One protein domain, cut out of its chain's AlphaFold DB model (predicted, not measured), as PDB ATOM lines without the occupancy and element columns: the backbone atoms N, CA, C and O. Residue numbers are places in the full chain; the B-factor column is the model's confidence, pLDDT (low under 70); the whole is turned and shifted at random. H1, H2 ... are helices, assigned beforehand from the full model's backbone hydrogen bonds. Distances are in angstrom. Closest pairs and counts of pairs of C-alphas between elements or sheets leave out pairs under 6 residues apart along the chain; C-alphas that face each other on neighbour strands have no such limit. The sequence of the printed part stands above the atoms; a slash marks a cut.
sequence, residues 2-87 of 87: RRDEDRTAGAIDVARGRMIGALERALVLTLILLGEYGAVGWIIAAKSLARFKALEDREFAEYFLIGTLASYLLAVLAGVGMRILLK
ATOM      1  N   ARG A   2       5.634  18.356  -5.821       62.31
ATOM      2  CA  ARG A   2       5.904  17.625  -7.087       62.31
ATOM      3  C   ARG A   2       7.060  16.599  -7.038       62.31
ATOM      4  O   ARG A   2       6.999  15.564  -7.681       62.31
ATOM      5  N   ARG A   3       8.085  16.842  -6.207       62.47
ATOM      6  CA  ARG A   3       9.265  15.963  -6.061       62.47
ATOM      7  C   ARG A   3       8.988  14.638  -5.322       62.47
ATOM      8  O   ARG A   3       9.783  13.706  -5.435       62.47
ATOM      9  N   ASP A   4       7.908  14.562  -4.545       63.72
ATOM     10  CA  ASP A   4       7.564  13.369  -3.758       63.72
ATOM     11  C   ASP A   4       6.652  12.415  -4.554       63.72
ATOM     12  O   ASP A   4       6.769  11.193  -4.425       63.72
ATOM     13  N   GLU A   5       5.837  12.955  -5.469       63.69
ATOM     14  CA  GLU A   5       5.094  12.183  -6.478       63.69
ATOM     15  C   GLU A   5       6.036  11.485  -7.469       63.69
ATOM     16  O   GLU A   5       5.891  10.282  -7.692       63.69
ATOM     17  N   ASP A   6       7.064  12.178  -7.974       65.88
ATOM     18  CA  ASP A   6       8.037  11.603  -8.920       65.88
ATOM     19  C   ASP A   6       8.845  10.441  -8.303       65.88
ATOM     20  O   ASP A   6       9.118   9.431  -8.955       65.88
ATOM     21  N   ARG A   7       9.191  10.536  -7.009       67.62
ATOM     22  CA  ARG A   7       9.865   9.448  -6.273       67.62
ATOM     23  C   ARG A   7       8.964   8.241  -6.053       67.62
ATOM     24  O   ARG A   7       9.428   7.105  -6.150       67.62
ATOM     25  N   THR A   8       7.695   8.487  -5.745       67.44
ATOM     26  CA  THR A   8       6.711   7.427  -5.521       67.44
ATOM     27  C   THR A   8       6.424   6.691  -6.829       67.44
ATOM     28  O   THR A   8       6.441   5.463  -6.851       67.44
ATOM     29  N   ALA A   9       6.278   7.417  -7.942       65.81
ATOM     30  CA  ALA A   9       6.113   6.836  -9.273       65.81
ATOM     31  C   ALA A   9       7.308   5.948  -9.674       65.81
ATOM     32  O   ALA A   9       7.117   4.778 -10.014       65.81
ATOM     33  N   GLY A  10       8.543   6.445  -9.521       67.94
ATOM     34  CA  GLY A  10       9.751   5.670  -9.822       67.94
ATOM     35  C   GLY A  10       9.908   4.407  -8.962       67.94
ATOM     36  O   GLY A  10      10.311   3.354  -9.460       67.94
ATOM     37  N   ALA A  11       9.535   4.462  -7.679       69.25
ATOM     38  CA  ALA A  11       9.558   3.296  -6.796       69.25
ATOM     39  C   ALA A  11       8.555   2.208  -7.225       69.25
ATOM     40  O   ALA A  11       8.873   1.013  -7.171       69.25
ATOM     41  N   ILE A  12       7.365   2.610  -7.684       70.12
ATOM     42  CA  ILE A  12       6.331   1.685  -8.165       70.12
ATOM     43  C   ILE A  12       6.776   1.019  -9.477       70.12
ATOM     44  O   ILE A  12       6.591  -0.189  -9.639       70.12
ATOM     45  N   ASP A  13       7.417   1.748 -10.389       72.88
ATOM     46  CA  ASP A  13       7.895   1.182 -11.658       72.88
ATOM     47  C   ASP A  13       9.027   0.169 -11.466       72.88
ATOM     48  O   ASP A  13       9.028  -0.906 -12.076       72.88
ATOM     49  N   VAL A  14       9.935   0.444 -10.528       72.19
ATOM     50  CA  VAL A  14      10.974  -0.507 -10.123       72.19
ATOM     51  C   VAL A  14      10.358  -1.759  -9.478       72.19
ATOM     52  O   VAL A  14      10.791  -2.881  -9.756       72.19
ATOM     53  N   ALA A  15       9.321  -1.606  -8.647       72.69
ATOM     54  CA  ALA A  15       8.606  -2.740  -8.059       72.69
ATOM     55  C   ALA A  15       7.893  -3.594  -9.125       72.69
ATOM     56  O   ALA A  15       7.988  -4.825  -9.083       72.69
ATOM     57  N   ARG A  16       7.259  -2.955 -10.119       75.25
ATOM     58  CA  ARG A  16       6.631  -3.629 -11.267       75.25
ATOM     59  C   ARG A  16       7.647  -4.428 -12.084       75.25
ATOM     60  O   ARG A  16       7.409  -5.602 -12.362       75.25
ATOM     61  N   GLY A  17       8.800  -3.839 -12.405       75.12
ATOM     62  CA  GLY A  17       9.871  -4.521 -13.142       75.12
ATOM     63  C   GLY A  17      10.415  -5.758 -12.417       75.12
ATOM     64  O   GLY A  17      10.604  -6.810 -13.034       75.12
ATOM     65  N   ARG A  18      10.598  -5.675 -11.091       78.25
ATOM     66  CA  ARG A  18      11.031  -6.824 -10.275       78.25
ATOM     67  C   ARG A  18      10.002  -7.951 -10.244       78.25
ATOM     68  O   ARG A  18      10.400  -9.113 -10.329       78.25
ATOM     69  N   MET A  19       8.714  -7.618 -10.135       82.31
ATOM     70  CA  MET A  19       7.631  -8.607 -10.099       82.31
ATOM     71  C   MET A  19       7.534  -9.383 -11.417       82.31
ATOM     72  O   MET A  19       7.492 -10.611 -11.405       82.31
ATOM     73  N   ILE A  20       7.593  -8.678 -12.553       84.00
ATOM     74  CA  ILE A  20       7.577  -9.302 -13.888       84.00
ATOM     75  C   ILE A  20       8.757 -10.268 -14.040       84.00
ATOM     76  O   ILE A  20       8.565 -11.426 -14.405       84.00
ATOM     77  N   GLY A  21       9.964  -9.833 -13.667       80.56
ATOM     78  CA  GLY A  21      11.146 -10.691 -13.744       80.56
ATOM     79  C   GLY A  21      11.076 -11.921 -12.829       80.56
ATOM     80  O   GLY A  21      11.627 -12.965 -13.172       80.56
ATOM     81  N   ALA A  22      10.417 -11.830 -11.667       84.69
ATOM     82  CA  ALA A  22      10.225 -12.974 -10.774       84.69
ATOM     83  C   ALA A  22       9.260 -14.011 -11.367       84.69
ATOM     84  O   ALA A  22       9.547 -15.206 -11.301       84.69
ATOM     85  N   LEU A  23       8.174 -13.556 -11.999       86.00
ATOM     86  CA  LEU A  23       7.214 -14.429 -12.676       86.00
ATOM     87  C   LEU A  23       7.838 -15.145 -13.880       86.00
ATOM     88  O   LEU A  23       7.653 -16.348 -14.025       86.00
ATOM     89  N   GLU A  24       8.634 -14.451 -14.699       82.12
ATOM     90  CA  GLU A  24       9.347 -15.093 -15.814       82.12
ATOM     91  C   GLU A  24      10.307 -16.181 -15.336       82.12
ATOM     92  O   GLU A  24      10.337 -17.261 -15.915       82.12
ATOM     93  N   ARG A  25      11.066 -15.935 -14.259       81.94
ATOM     94  CA  ARG A  25      11.975 -16.948 -13.701       81.94
ATOM     95  C   ARG A  25      11.224 -18.168 -13.178       81.94
ATOM     96  O   ARG A  25      11.670 -19.283 -13.427       81.94
ATOM     97  N   ALA A  26      10.096 -17.967 -12.493       86.75
ATOM     98  CA  ALA A  26       9.248 -19.069 -12.043       86.75
ATOM     99  C   ALA A  26       8.721 -19.886 -13.233       86.75
ATOM    100  O   ALA A  26       8.822 -21.109 -13.231       86.75
ATOM    101  N   LEU A  27       8.248 -19.212 -14.286       84.62
ATOM    102  CA  LEU A  27       7.708 -19.856 -15.482       84.62
ATOM    103  C   LEU A  27       8.780 -20.633 -16.264       84.62
ATOM    104  O   LEU A  27       8.558 -21.783 -16.636       84.62
ATOM    105  N   VAL A  28       9.962 -20.040 -16.469       85.94
ATOM    106  CA  VAL A  28      11.100 -20.704 -17.125       85.94
ATOM    107  C   VAL A  28      11.563 -21.914 -16.317       85.94
ATOM    108  O   VAL A  28      11.791 -22.971 -16.900       85.94
ATOM    109  N   LEU A  29      11.648 -21.799 -14.986       80.25
ATOM    110  CA  LEU A  29      12.005 -22.922 -14.119       80.25
ATOM    111  C   LEU A  29      11.008 -24.076 -14.269       80.25
ATOM    112  O   LEU A  29      11.423 -25.212 -14.480       80.25
ATOM    113  N   THR A  30       9.704 -23.792 -14.219       85.75
ATOM    114  CA  THR A  30       8.662 -24.809 -14.408       85.75
ATOM    115  C   THR A  30       8.776 -25.492 -15.772       85.75
ATOM    116  O   THR A  30       8.722 -26.715 -15.840       85.75
ATOM    117  N   LEU A  31       8.990 -24.741 -16.854       85.25
ATOM    118  CA  LEU A  31       9.103 -25.311 -18.202       85.25
ATOM    119  C   LEU A  31      10.362 -26.159 -18.393       85.25
ATOM    120  O   LEU A  31      10.295 -27.209 -19.027       85.25
ATOM    121  N   ILE A  32      11.492 -25.751 -17.808       83.25
ATOM    122  CA  ILE A  32      12.719 -26.559 -17.812       83.25
ATOM    123  C   ILE A  32      12.494 -27.873 -17.056       83.25
ATOM    124  O   ILE A  32      12.903 -28.923 -17.549       83.25
ATOM    125  N   LEU A  33      11.821 -27.839 -15.898       76.62
ATOM    126  CA  LEU A  33      11.492 -29.047 -15.129       76.62
ATOM    127  C   LEU A  33      10.562 -29.998 -15.895       76.62
ATOM    128  O   LEU A  33      10.680 -31.211 -15.751       76.62
ATOM    129  N   LEU A  34       9.676 -29.457 -16.731       87.12
ATOM    130  CA  LEU A  34       8.806 -30.233 -17.619       87.12
ATOM    131  C   LEU A  34       9.522 -30.731 -18.889       87.12
ATOM    132  O   LEU A  34       8.941 -31.499 -19.647       87.12
ATOM    133  N   GLY A  35      10.775 -30.324 -19.130       83.50
ATOM    134  CA  GLY A  35      11.537 -30.672 -20.334       83.50
ATOM    135  C   GLY A  35      11.153 -29.866 -21.583       83.50
ATOM    136  O   GLY A  35      11.652 -30.142 -22.674       83.50
ATOM    137  N   GLU A  36      10.313 -28.842 -21.431       86.00
ATOM    138  CA  GLU A  36       9.764 -28.020 -22.511       86.00
ATOM    139  C   GLU A  36      10.681 -26.834 -22.847       86.00
ATOM    140  O   GLU A  36      10.341 -25.658 -22.691       86.00
ATOM    141  N   TYR A  37      11.879 -27.137 -23.350       80.88
ATOM    142  CA  TYR A  37      12.871 -26.116 -23.718       80.88
ATOM    143  C   TYR A  37      12.377 -25.171 -24.831       80.88
ATOM    144  O   TYR A  37      12.765 -24.003 -24.869       80.88
ATOM    145  N   GLY A  38      11.489 -25.641 -25.716       86.12
ATOM    146  CA  GLY A  38      10.899 -24.815 -26.775       86.12
ATOM    147  C   GLY A  38       9.989 -23.708 -26.234       86.12
ATOM    148  O   GLY A  38      10.027 -22.578 -26.721       86.12
ATOM    149  N   ALA A  39       9.222 -23.996 -25.178       87.31
ATOM    150  CA  ALA A  39       8.345 -23.021 -24.531       87.31
ATOM    151  C   ALA A  39       9.135 -21.894 -23.842       87.31
ATOM    152  O   ALA A  39       8.691 -20.745 -23.828       87.31
ATOM    153  N   VAL A  40      10.344 -22.188 -23.349       85.50
ATOM    154  CA  VAL A  40      11.269 -21.159 -22.849       85.50
ATOM    155  C   VAL A  40      11.618 -20.176 -23.968       85.50
ATOM    156  O   VAL A  40      11.500 -18.972 -23.765       85.50
ATOM    157  N   GLY A  41      11.938 -20.661 -25.173       85.44
ATOM    158  CA  GLY A  41      12.190 -19.816 -26.350       85.44
ATOM    159  C   GLY A  41      11.038 -18.858 -26.679       85.44
ATOM    160  O   GLY A  41      11.268 -17.685 -26.978       85.44
ATOM    161  N   TRP A  42       9.795 -19.321 -26.544       88.75
ATOM    162  CA  TRP A  42       8.609 -18.487 -26.750       88.75
ATOM    163  C   TRP A  42       8.465 -17.365 -25.719       88.75
ATOM    164  O   TRP A  42       8.126 -16.243 -26.096       88.75
ATOM    165  N   ILE A  43       8.774 -17.617 -24.444       87.75
ATOM    166  CA  ILE A  43       8.756 -16.575 -23.400       87.75
ATOM    167  C   ILE A  43       9.767 -15.477 -23.722       87.75
ATOM    168  O   ILE A  43       9.471 -14.291 -23.591       87.75
ATOM    169  N   ILE A  44      10.947 -15.872 -24.193       83.94
ATOM    170  CA  ILE A  44      12.021 -14.954 -24.574       83.94
ATOM    171  C   ILE A  44      11.573 -14.055 -25.718       83.94
ATOM    172  O   ILE A  44      11.710 -12.833 -25.642       83.94
ATOM    173  N   ALA A  45      11.004 -14.658 -26.762       86.94
ATOM    174  CA  ALA A  45      10.484 -13.928 -27.907       86.94
ATOM    175  C   ALA A  45       9.365 -12.962 -27.488       86.94
ATOM    176  O   ALA A  45       9.395 -11.791 -27.863       86.94
ATOM    177  N   ALA A  46       8.427 -13.418 -26.650       89.06
ATOM    178  CA  ALA A  46       7.336 -12.596 -26.135       89.06
ATOM    179  C   ALA A  46       7.845 -11.404 -25.304       89.06
ATOM    180  O   ALA A  46       7.375 -10.281 -25.491       89.06
ATOM    181  N   LYS A  47       8.847 -11.616 -24.439       84.25
ATOM    182  CA  LYS A  47       9.492 -10.557 -23.647       84.25
ATOM    183  C   LYS A  47      10.132  -9.495 -24.543       84.25
ATOM    184  O   LYS A  47       9.924  -8.301 -24.327       84.25
ATOM    185  N   SER A  48      10.890  -9.927 -25.550       84.69
ATOM    186  CA  SER A  48      11.545  -9.033 -26.510       84.69
ATOM    187  C   SER A  48      10.528  -8.264 -27.352       84.69
ATOM    188  O   SER A  48      10.682  -7.061 -27.548       84.69
ATOM    189  N   LEU A  49       9.445  -8.919 -27.779       86.56
ATOM    190  CA  LEU A  49       8.367  -8.286 -28.537       86.56
ATOM    191  C   LEU A  49       7.632  -7.227 -27.703       86.56
ATOM    192  O   LEU A  49       7.392  -6.120 -28.179       86.56
ATOM    193  N   ALA A  50       7.346  -7.518 -26.431       86.25
ATOM    194  CA  ALA A  50       6.726  -6.564 -25.510       86.25
ATOM    195  C   ALA A  50       7.607  -5.327 -25.242       86.25
ATOM    196  O   ALA A  50       7.096  -4.259 -24.903       86.25
ATOM    197  N   ARG A  51       8.930  -5.458 -25.394       82.75
ATOM    198  CA  ARG A  51       9.905  -4.371 -25.234       82.75
ATOM    199  C   ARG A  51      10.421  -3.817 -26.560       82.75
ATOM    200  O   ARG A  51      11.305  -2.972 -26.519       82.75
ATOM    201  N   PHE A  52       9.836  -4.193 -27.699       84.06
ATOM    202  CA  PHE A  52      10.343  -3.838 -29.028       84.06
ATOM    203  C   PHE A  52      10.592  -2.333 -29.208       84.06
ATOM    204  O   PHE A  52      11.672  -1.949 -29.632       84.06
ATOM    205  N   LYS A  53       9.659  -1.471 -28.776       83.19
ATOM    206  CA  LYS A  53       9.846  -0.007 -28.827       83.19
ATOM    207  C   LYS A  53      10.998   0.500 -27.955       83.19
ATOM    208  O   LYS A  53      11.650   1.469 -28.301       83.19
ATOM    209  N   ALA A  54      11.246  -0.139 -26.811       81.38
ATOM    210  CA  ALA A  54      12.367   0.226 -25.944       81.38
ATOM    211  C   ALA A  54      13.715  -0.222 -26.533       81.38
ATOM    212  O   ALA A  54      14.736   0.364 -26.202       81.38
ATOM    213  N   LEU A  55      13.718  -1.224 -27.423       84.19
ATOM    214  CA  LEU A  55      14.910  -1.665 -28.152       84.19
ATOM    215  C   LEU A  55      15.325  -0.695 -29.275       84.19
ATOM    216  O   LEU A  55      16.358  -0.916 -29.900       84.19
ATOM    217  N   GLU A  56      14.553   0.362 -29.546       86.12
ATOM    218  CA  GLU A  56      14.978   1.445 -30.448       86.12
ATOM    219  C   GLU A  56      16.118   2.277 -29.835       86.12
ATOM    220  O   GLU A  56      16.942   2.830 -30.564       86.12
ATOM    221  N   ASP A  57      16.202   2.328 -28.501       90.75
ATOM    222  CA  ASP A  57      17.360   2.870 -27.799       90.75
ATOM    223  C   ASP A  57      18.503   1.849 -27.841       90.75
ATOM    224  O   ASP A  57      18.427   0.771 -27.243       90.75
ATOM    225  N   ARG A  58      19.575   2.199 -28.559       86.75
ATOM    226  CA  ARG A  58      20.712   1.309 -28.808       86.75
ATOM    227  C   ARG A  58      21.408   0.873 -27.520       86.75
ATOM    228  O   ARG A  58      21.792  -0.288 -27.416       86.75
ATOM    229  N   GLU A  59      21.546   1.767 -26.545       86.88
ATOM    230  CA  GLU A  59      22.236   1.462 -25.287       86.88
ATOM    231  C   GLU A  59      21.411   0.480 -24.444       86.88
ATOM    232  O   GLU A  59      21.926  -0.527 -23.945       86.88
ATOM    233  N   PHE A  60      20.097   0.710 -24.365       86.12
ATOM    234  CA  PHE A  60      19.176  -0.215 -23.707       86.12
ATOM    235  C   PHE A  60      19.120  -1.569 -24.421       86.12
ATOM    236  O   PHE A  60      19.131  -2.615 -23.766       86.12
ATOM    237  N   ALA A  61      19.062  -1.561 -25.753       86.12
ATOM    238  CA  ALA A  61      19.003  -2.768 -26.560       86.12
ATOM    239  C   ALA A  61      20.247  -3.636 -26.362       86.12
ATOM    240  O   ALA A  61      20.105  -4.828 -26.103       86.12
ATOM    241  N   GLU A  62      21.448  -3.054 -26.418       86.31
ATOM    242  CA  GLU A  62      22.705  -3.775 -26.196       86.31
ATOM    243  C   GLU A  62      22.751  -4.397 -24.796       86.31
ATOM    244  O   GLU A  62      22.987  -5.601 -24.663       86.31
ATOM    245  N   TYR A  63      22.434  -3.624 -23.751       87.38
ATOM    246  CA  TYR A  63      22.413  -4.130 -22.377       87.38
ATOM    247  C   TYR A  63      21.386  -5.258 -22.187       87.38
ATOM    248  O   TYR A  63      21.692  -6.307 -21.609       87.38
ATOM    249  N   PHE A  64      20.168  -5.069 -22.700       85.88
ATOM    250  CA  PHE A  64      19.101  -6.063 -22.633       85.88
ATOM    251  C   PHE A  64      19.478  -7.344 -23.380       85.88
ATOM    252  O   PHE A  64      19.307  -8.435 -22.835       85.88
ATOM    253  N   LEU A  65      20.000  -7.231 -24.603       85.25
ATOM    254  CA  LEU A  65      20.332  -8.378 -25.443       85.25
ATOM    255  C   LEU A  65      21.502  -9.169 -24.851       85.25
ATOM    256  O   LEU A  65      21.392 -10.384 -24.698       85.25
ATOM    257  N   ILE A  66      22.582  -8.486 -24.455       88.00
ATOM    258  CA  ILE A  66      23.767  -9.116 -23.855       88.00
ATOM    259  C   ILE A  66      23.384  -9.819 -22.551       88.00
ATOM    260  O   ILE A  66      23.697 -10.997 -22.375       88.00
ATOM    261  N   GLY A  67      22.655  -9.142 -21.656       84.88
ATOM    262  CA  GLY A  67      22.259  -9.714 -20.368       84.88
ATOM    263  C   GLY A  67      21.324 -10.918 -20.515       84.88
ATOM    264  O   GLY A  67      21.491 -11.938 -19.842       84.88
ATOM    265  N   THR A  68      20.362 -10.825 -21.434       82.19
ATOM    266  CA  THR A  68      19.355 -11.869 -21.650       82.19
ATOM    267  C   THR A  68      19.962 -13.099 -22.336       82.19
ATOM    268  O   THR A  68      19.773 -14.220 -21.864       82.19
ATOM    269  N   LEU A  69      20.755 -12.909 -23.396       80.56
ATOM    270  CA  LEU A  69      21.403 -14.012 -24.114       80.56
ATOM    271  C   LEU A  69      22.468 -14.713 -23.266       80.56
ATOM    272  O   LEU A  69      22.523 -15.942 -23.276       80.56
ATOM    273  N   ALA A  70      23.265 -13.973 -22.489       85.00
ATOM    274  CA  ALA A  70      24.250 -14.571 -21.589       85.00
ATOM    275  C   ALA A  70      23.583 -15.450 -20.519       85.00
ATOM    276  O   ALA A  70      24.016 -16.580 -20.282       85.00
ATOM    277  N   SER A  71      22.486 -14.973 -19.914       78.44
ATOM    278  CA  SER A  71      21.739 -15.750 -18.920       78.44
ATOM    279  C   SER A  71      21.142 -17.029 -19.511       78.44
ATOM    280  O   SER A  71      21.142 -18.064 -18.844       78.44
ATOM    281  N   TYR A  72      20.634 -16.982 -20.744       77.50
ATOM    282  CA  TYR A  72      20.073 -18.169 -21.390       77.50
ATOM    283  C   TYR A  72      21.131 -19.145 -21.867       77.50
ATOM    284  O   TYR A  72      20.932 -20.349 -21.724       77.50
ATOM    285  N   LEU A  73      22.273 -18.657 -22.351       82.88
ATOM    286  CA  LEU A  73      23.400 -19.515 -22.697       82.88
ATOM    287  C   LEU A  73      23.854 -20.326 -21.477       82.88
ATOM    288  O   LEU A  73      23.983 -21.545 -21.570       82.88
ATOM    289  N   LEU A  74      24.010 -19.681 -20.315       81.94
ATOM    290  CA  LEU A  74      24.363 -20.374 -19.074       81.94
ATOM    291  C   LEU A  74      23.289 -21.383 -18.641       81.94
ATOM    292  O   LEU A  74      23.629 -22.503 -18.266       81.94
ATOM    293  N   ALA A  75      22.004 -21.025 -18.730       77.31
ATOM    294  CA  ALA A  75      20.905 -21.928 -18.384       77.31
ATOM    295  C   ALA A  75      20.850 -23.166 -19.297       77.31
ATOM    296  O   ALA A  75      20.644 -24.279 -18.814       77.31
ATOM    297  N   VAL A  76      21.078 -22.992 -20.604       76.12
ATOM    298  CA  VAL A  76      21.137 -24.096 -21.572       76.12
ATOM    299  C   VAL A  76      22.348 -24.984 -21.304       76.12
ATOM    300  O   VAL A  76      22.192 -26.200 -21.240       76.12
ATOM    301  N   LEU A  77      23.535 -24.407 -21.092       84.94
ATOM    302  CA  LEU A  77      24.746 -25.173 -20.779       84.94
ATOM    303  C   LEU A  77      24.580 -25.993 -19.494       84.94
ATOM    304  O   LEU A  77      24.902 -27.181 -19.481       84.94
ATOM    305  N   ALA A  78      24.022 -25.393 -18.439       80.50
ATOM    306  CA  ALA A  78      23.751 -26.082 -17.182       80.50
ATOM    307  C   ALA A  78      22.692 -27.187 -17.344       80.50
ATOM    308  O   ALA A  78      22.902 -28.309 -16.888       80.50
ATOM    309  N   GLY A  79      21.576 -26.904 -18.025       75.19
ATOM    310  CA  GLY A  79      20.492 -27.868 -18.232       75.19
ATOM    311  C   GLY A  79      20.896 -29.053 -19.112       75.19
ATOM    312  O   GLY A  79      20.592 -30.201 -18.786       75.19
ATOM    313  N   VAL A  80      21.628 -28.798 -20.200       78.69
ATOM    314  CA  VAL A  80      22.175 -29.851 -21.068       78.69
ATOM    315  C   VAL A  80      23.246 -30.650 -20.329       78.69
ATOM    316  O   VAL A  80      23.201 -31.878 -20.360       78.69
ATOM    317  N   GLY A  81      24.157 -29.985 -19.612       83.62
ATOM    318  CA  GLY A  81      25.189 -30.647 -18.812       83.62
ATOM    319  C   GLY A  81      24.604 -31.566 -17.738       83.62
ATOM    320  O   GLY A  81      25.014 -32.718 -17.622       83.62
ATOM    321  N   MET A  82      23.580 -31.106 -17.015       80.00
ATOM    322  CA  MET A  82      22.878 -31.916 -16.017       80.00
ATOM    323  C   MET A  82      22.162 -33.111 -16.652       80.00
ATOM    324  O   MET A  82      22.222 -34.212 -16.116       80.00
ATOM    325  N   ARG A  83      21.521 -32.927 -17.813       75.25
ATOM    326  CA  ARG A  83      20.856 -34.018 -18.539       75.25
ATOM    327  C   ARG A  83      21.839 -35.076 -19.044       75.25
ATOM    328  O   ARG A  83      21.474 -36.245 -19.085       75.25
ATOM    329  N   ILE A  84      23.043 -34.672 -19.450       80.69
ATOM    330  CA  ILE A  84      24.113 -35.598 -19.844       80.69
ATOM    331  C   ILE A  84      24.640 -36.355 -18.620       80.69
ATOM    332  O   ILE A  84      24.896 -37.541 -18.733       80.69
ATOM    333  N   LEU A  85      24.760 -35.699 -17.460       82.69
ATOM    334  CA  LEU A  85      25.248 -36.317 -16.221       82.69
ATOM    335  C   LEU A  85      24.229 -37.266 -15.557       82.69
ATOM    336  O   LEU A  85      24.627 -38.199 -14.870       82.69
ATOM    337  N   LEU A  86      22.925 -37.010 -15.720       72.38
ATOM    338  CA  LEU A  86      21.843 -37.859 -15.193       72.38
ATOM    339  C   LEU A  86      21.494 -39.061 -16.093       72.38
ATOM    340  O   LEU A  86      20.633 -39.857 -15.715       72.38
ATOM    341  N   LYS A  87      22.100 -39.164 -17.278       50.81
ATOM    342  CA  LYS A  87      21.978 -40.305 -18.195       50.81
ATOM    343  C   LYS A  87      23.179 -41.226 -18.055       50.81
ATOM    344  O   LYS A  87      22.956 -42.446 -18.190       50.81
TER     345      LYS A  87
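AT A GLANCE: This is residues 2 to 87 of the 87 residues of an uncharacterized protein of Gemmatimonadetes bacterium (UniProt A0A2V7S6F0). Long H1 and shorter H2 form an uneven hairpin, and tiny H3 leads into long H4, which runs back lengthwise in a loose, open rod. Residues 2 to 23 stick out at one end, 80 to 87 at the other. The 86 printed residues, all helix in class, hold H1, H2, H3, H4 in order; radius of gyration of the C-alphas 16.4 A, spans 61 by 25 by 18 A.

IN THESE COORDINATES: H1, residues 2 to 33, begins at C-alpha 2 (5.904, 17.625, -7.087) and spans 47.7 A. H2 is residues 37 to 50, 20.6 A; H3, 52 to 56, 7.2 A; H4, 58 to 85, 39.9 A, ending at C-alpha 85 (25.248, -36.317, -16.221).

HOW THE PARTS SIT: H1, with residues 24 to 32 alone, touches H2 in a hairpin, opposite ways at a shallow tilt of 20 degrees; the closest C-alphas, Val 28 and Val 40, are 5.7 A apart. H1 and H4 are close but not clearly touching, closest C-alphas Ile 32 and Gly 79, 7.9 A. H2 and H4 are near each other. H3 and H4 only just touch, only at the corner, with 3 pairs of C-alphas within 8 A. O i to N i+4 pairs are within hydrogen-bond range throughout H2 and H4, 27 of 28 in H1, 0 of 1 in H3, whose i+3 count is 2 of 2.

THE WHOLE: C-alphas 2 and 87, the farthest apart, are 61.1 A apart. The printed part has no cut; the three links are tight. Residues 2 to 11 and 87 have pLDDT under 70.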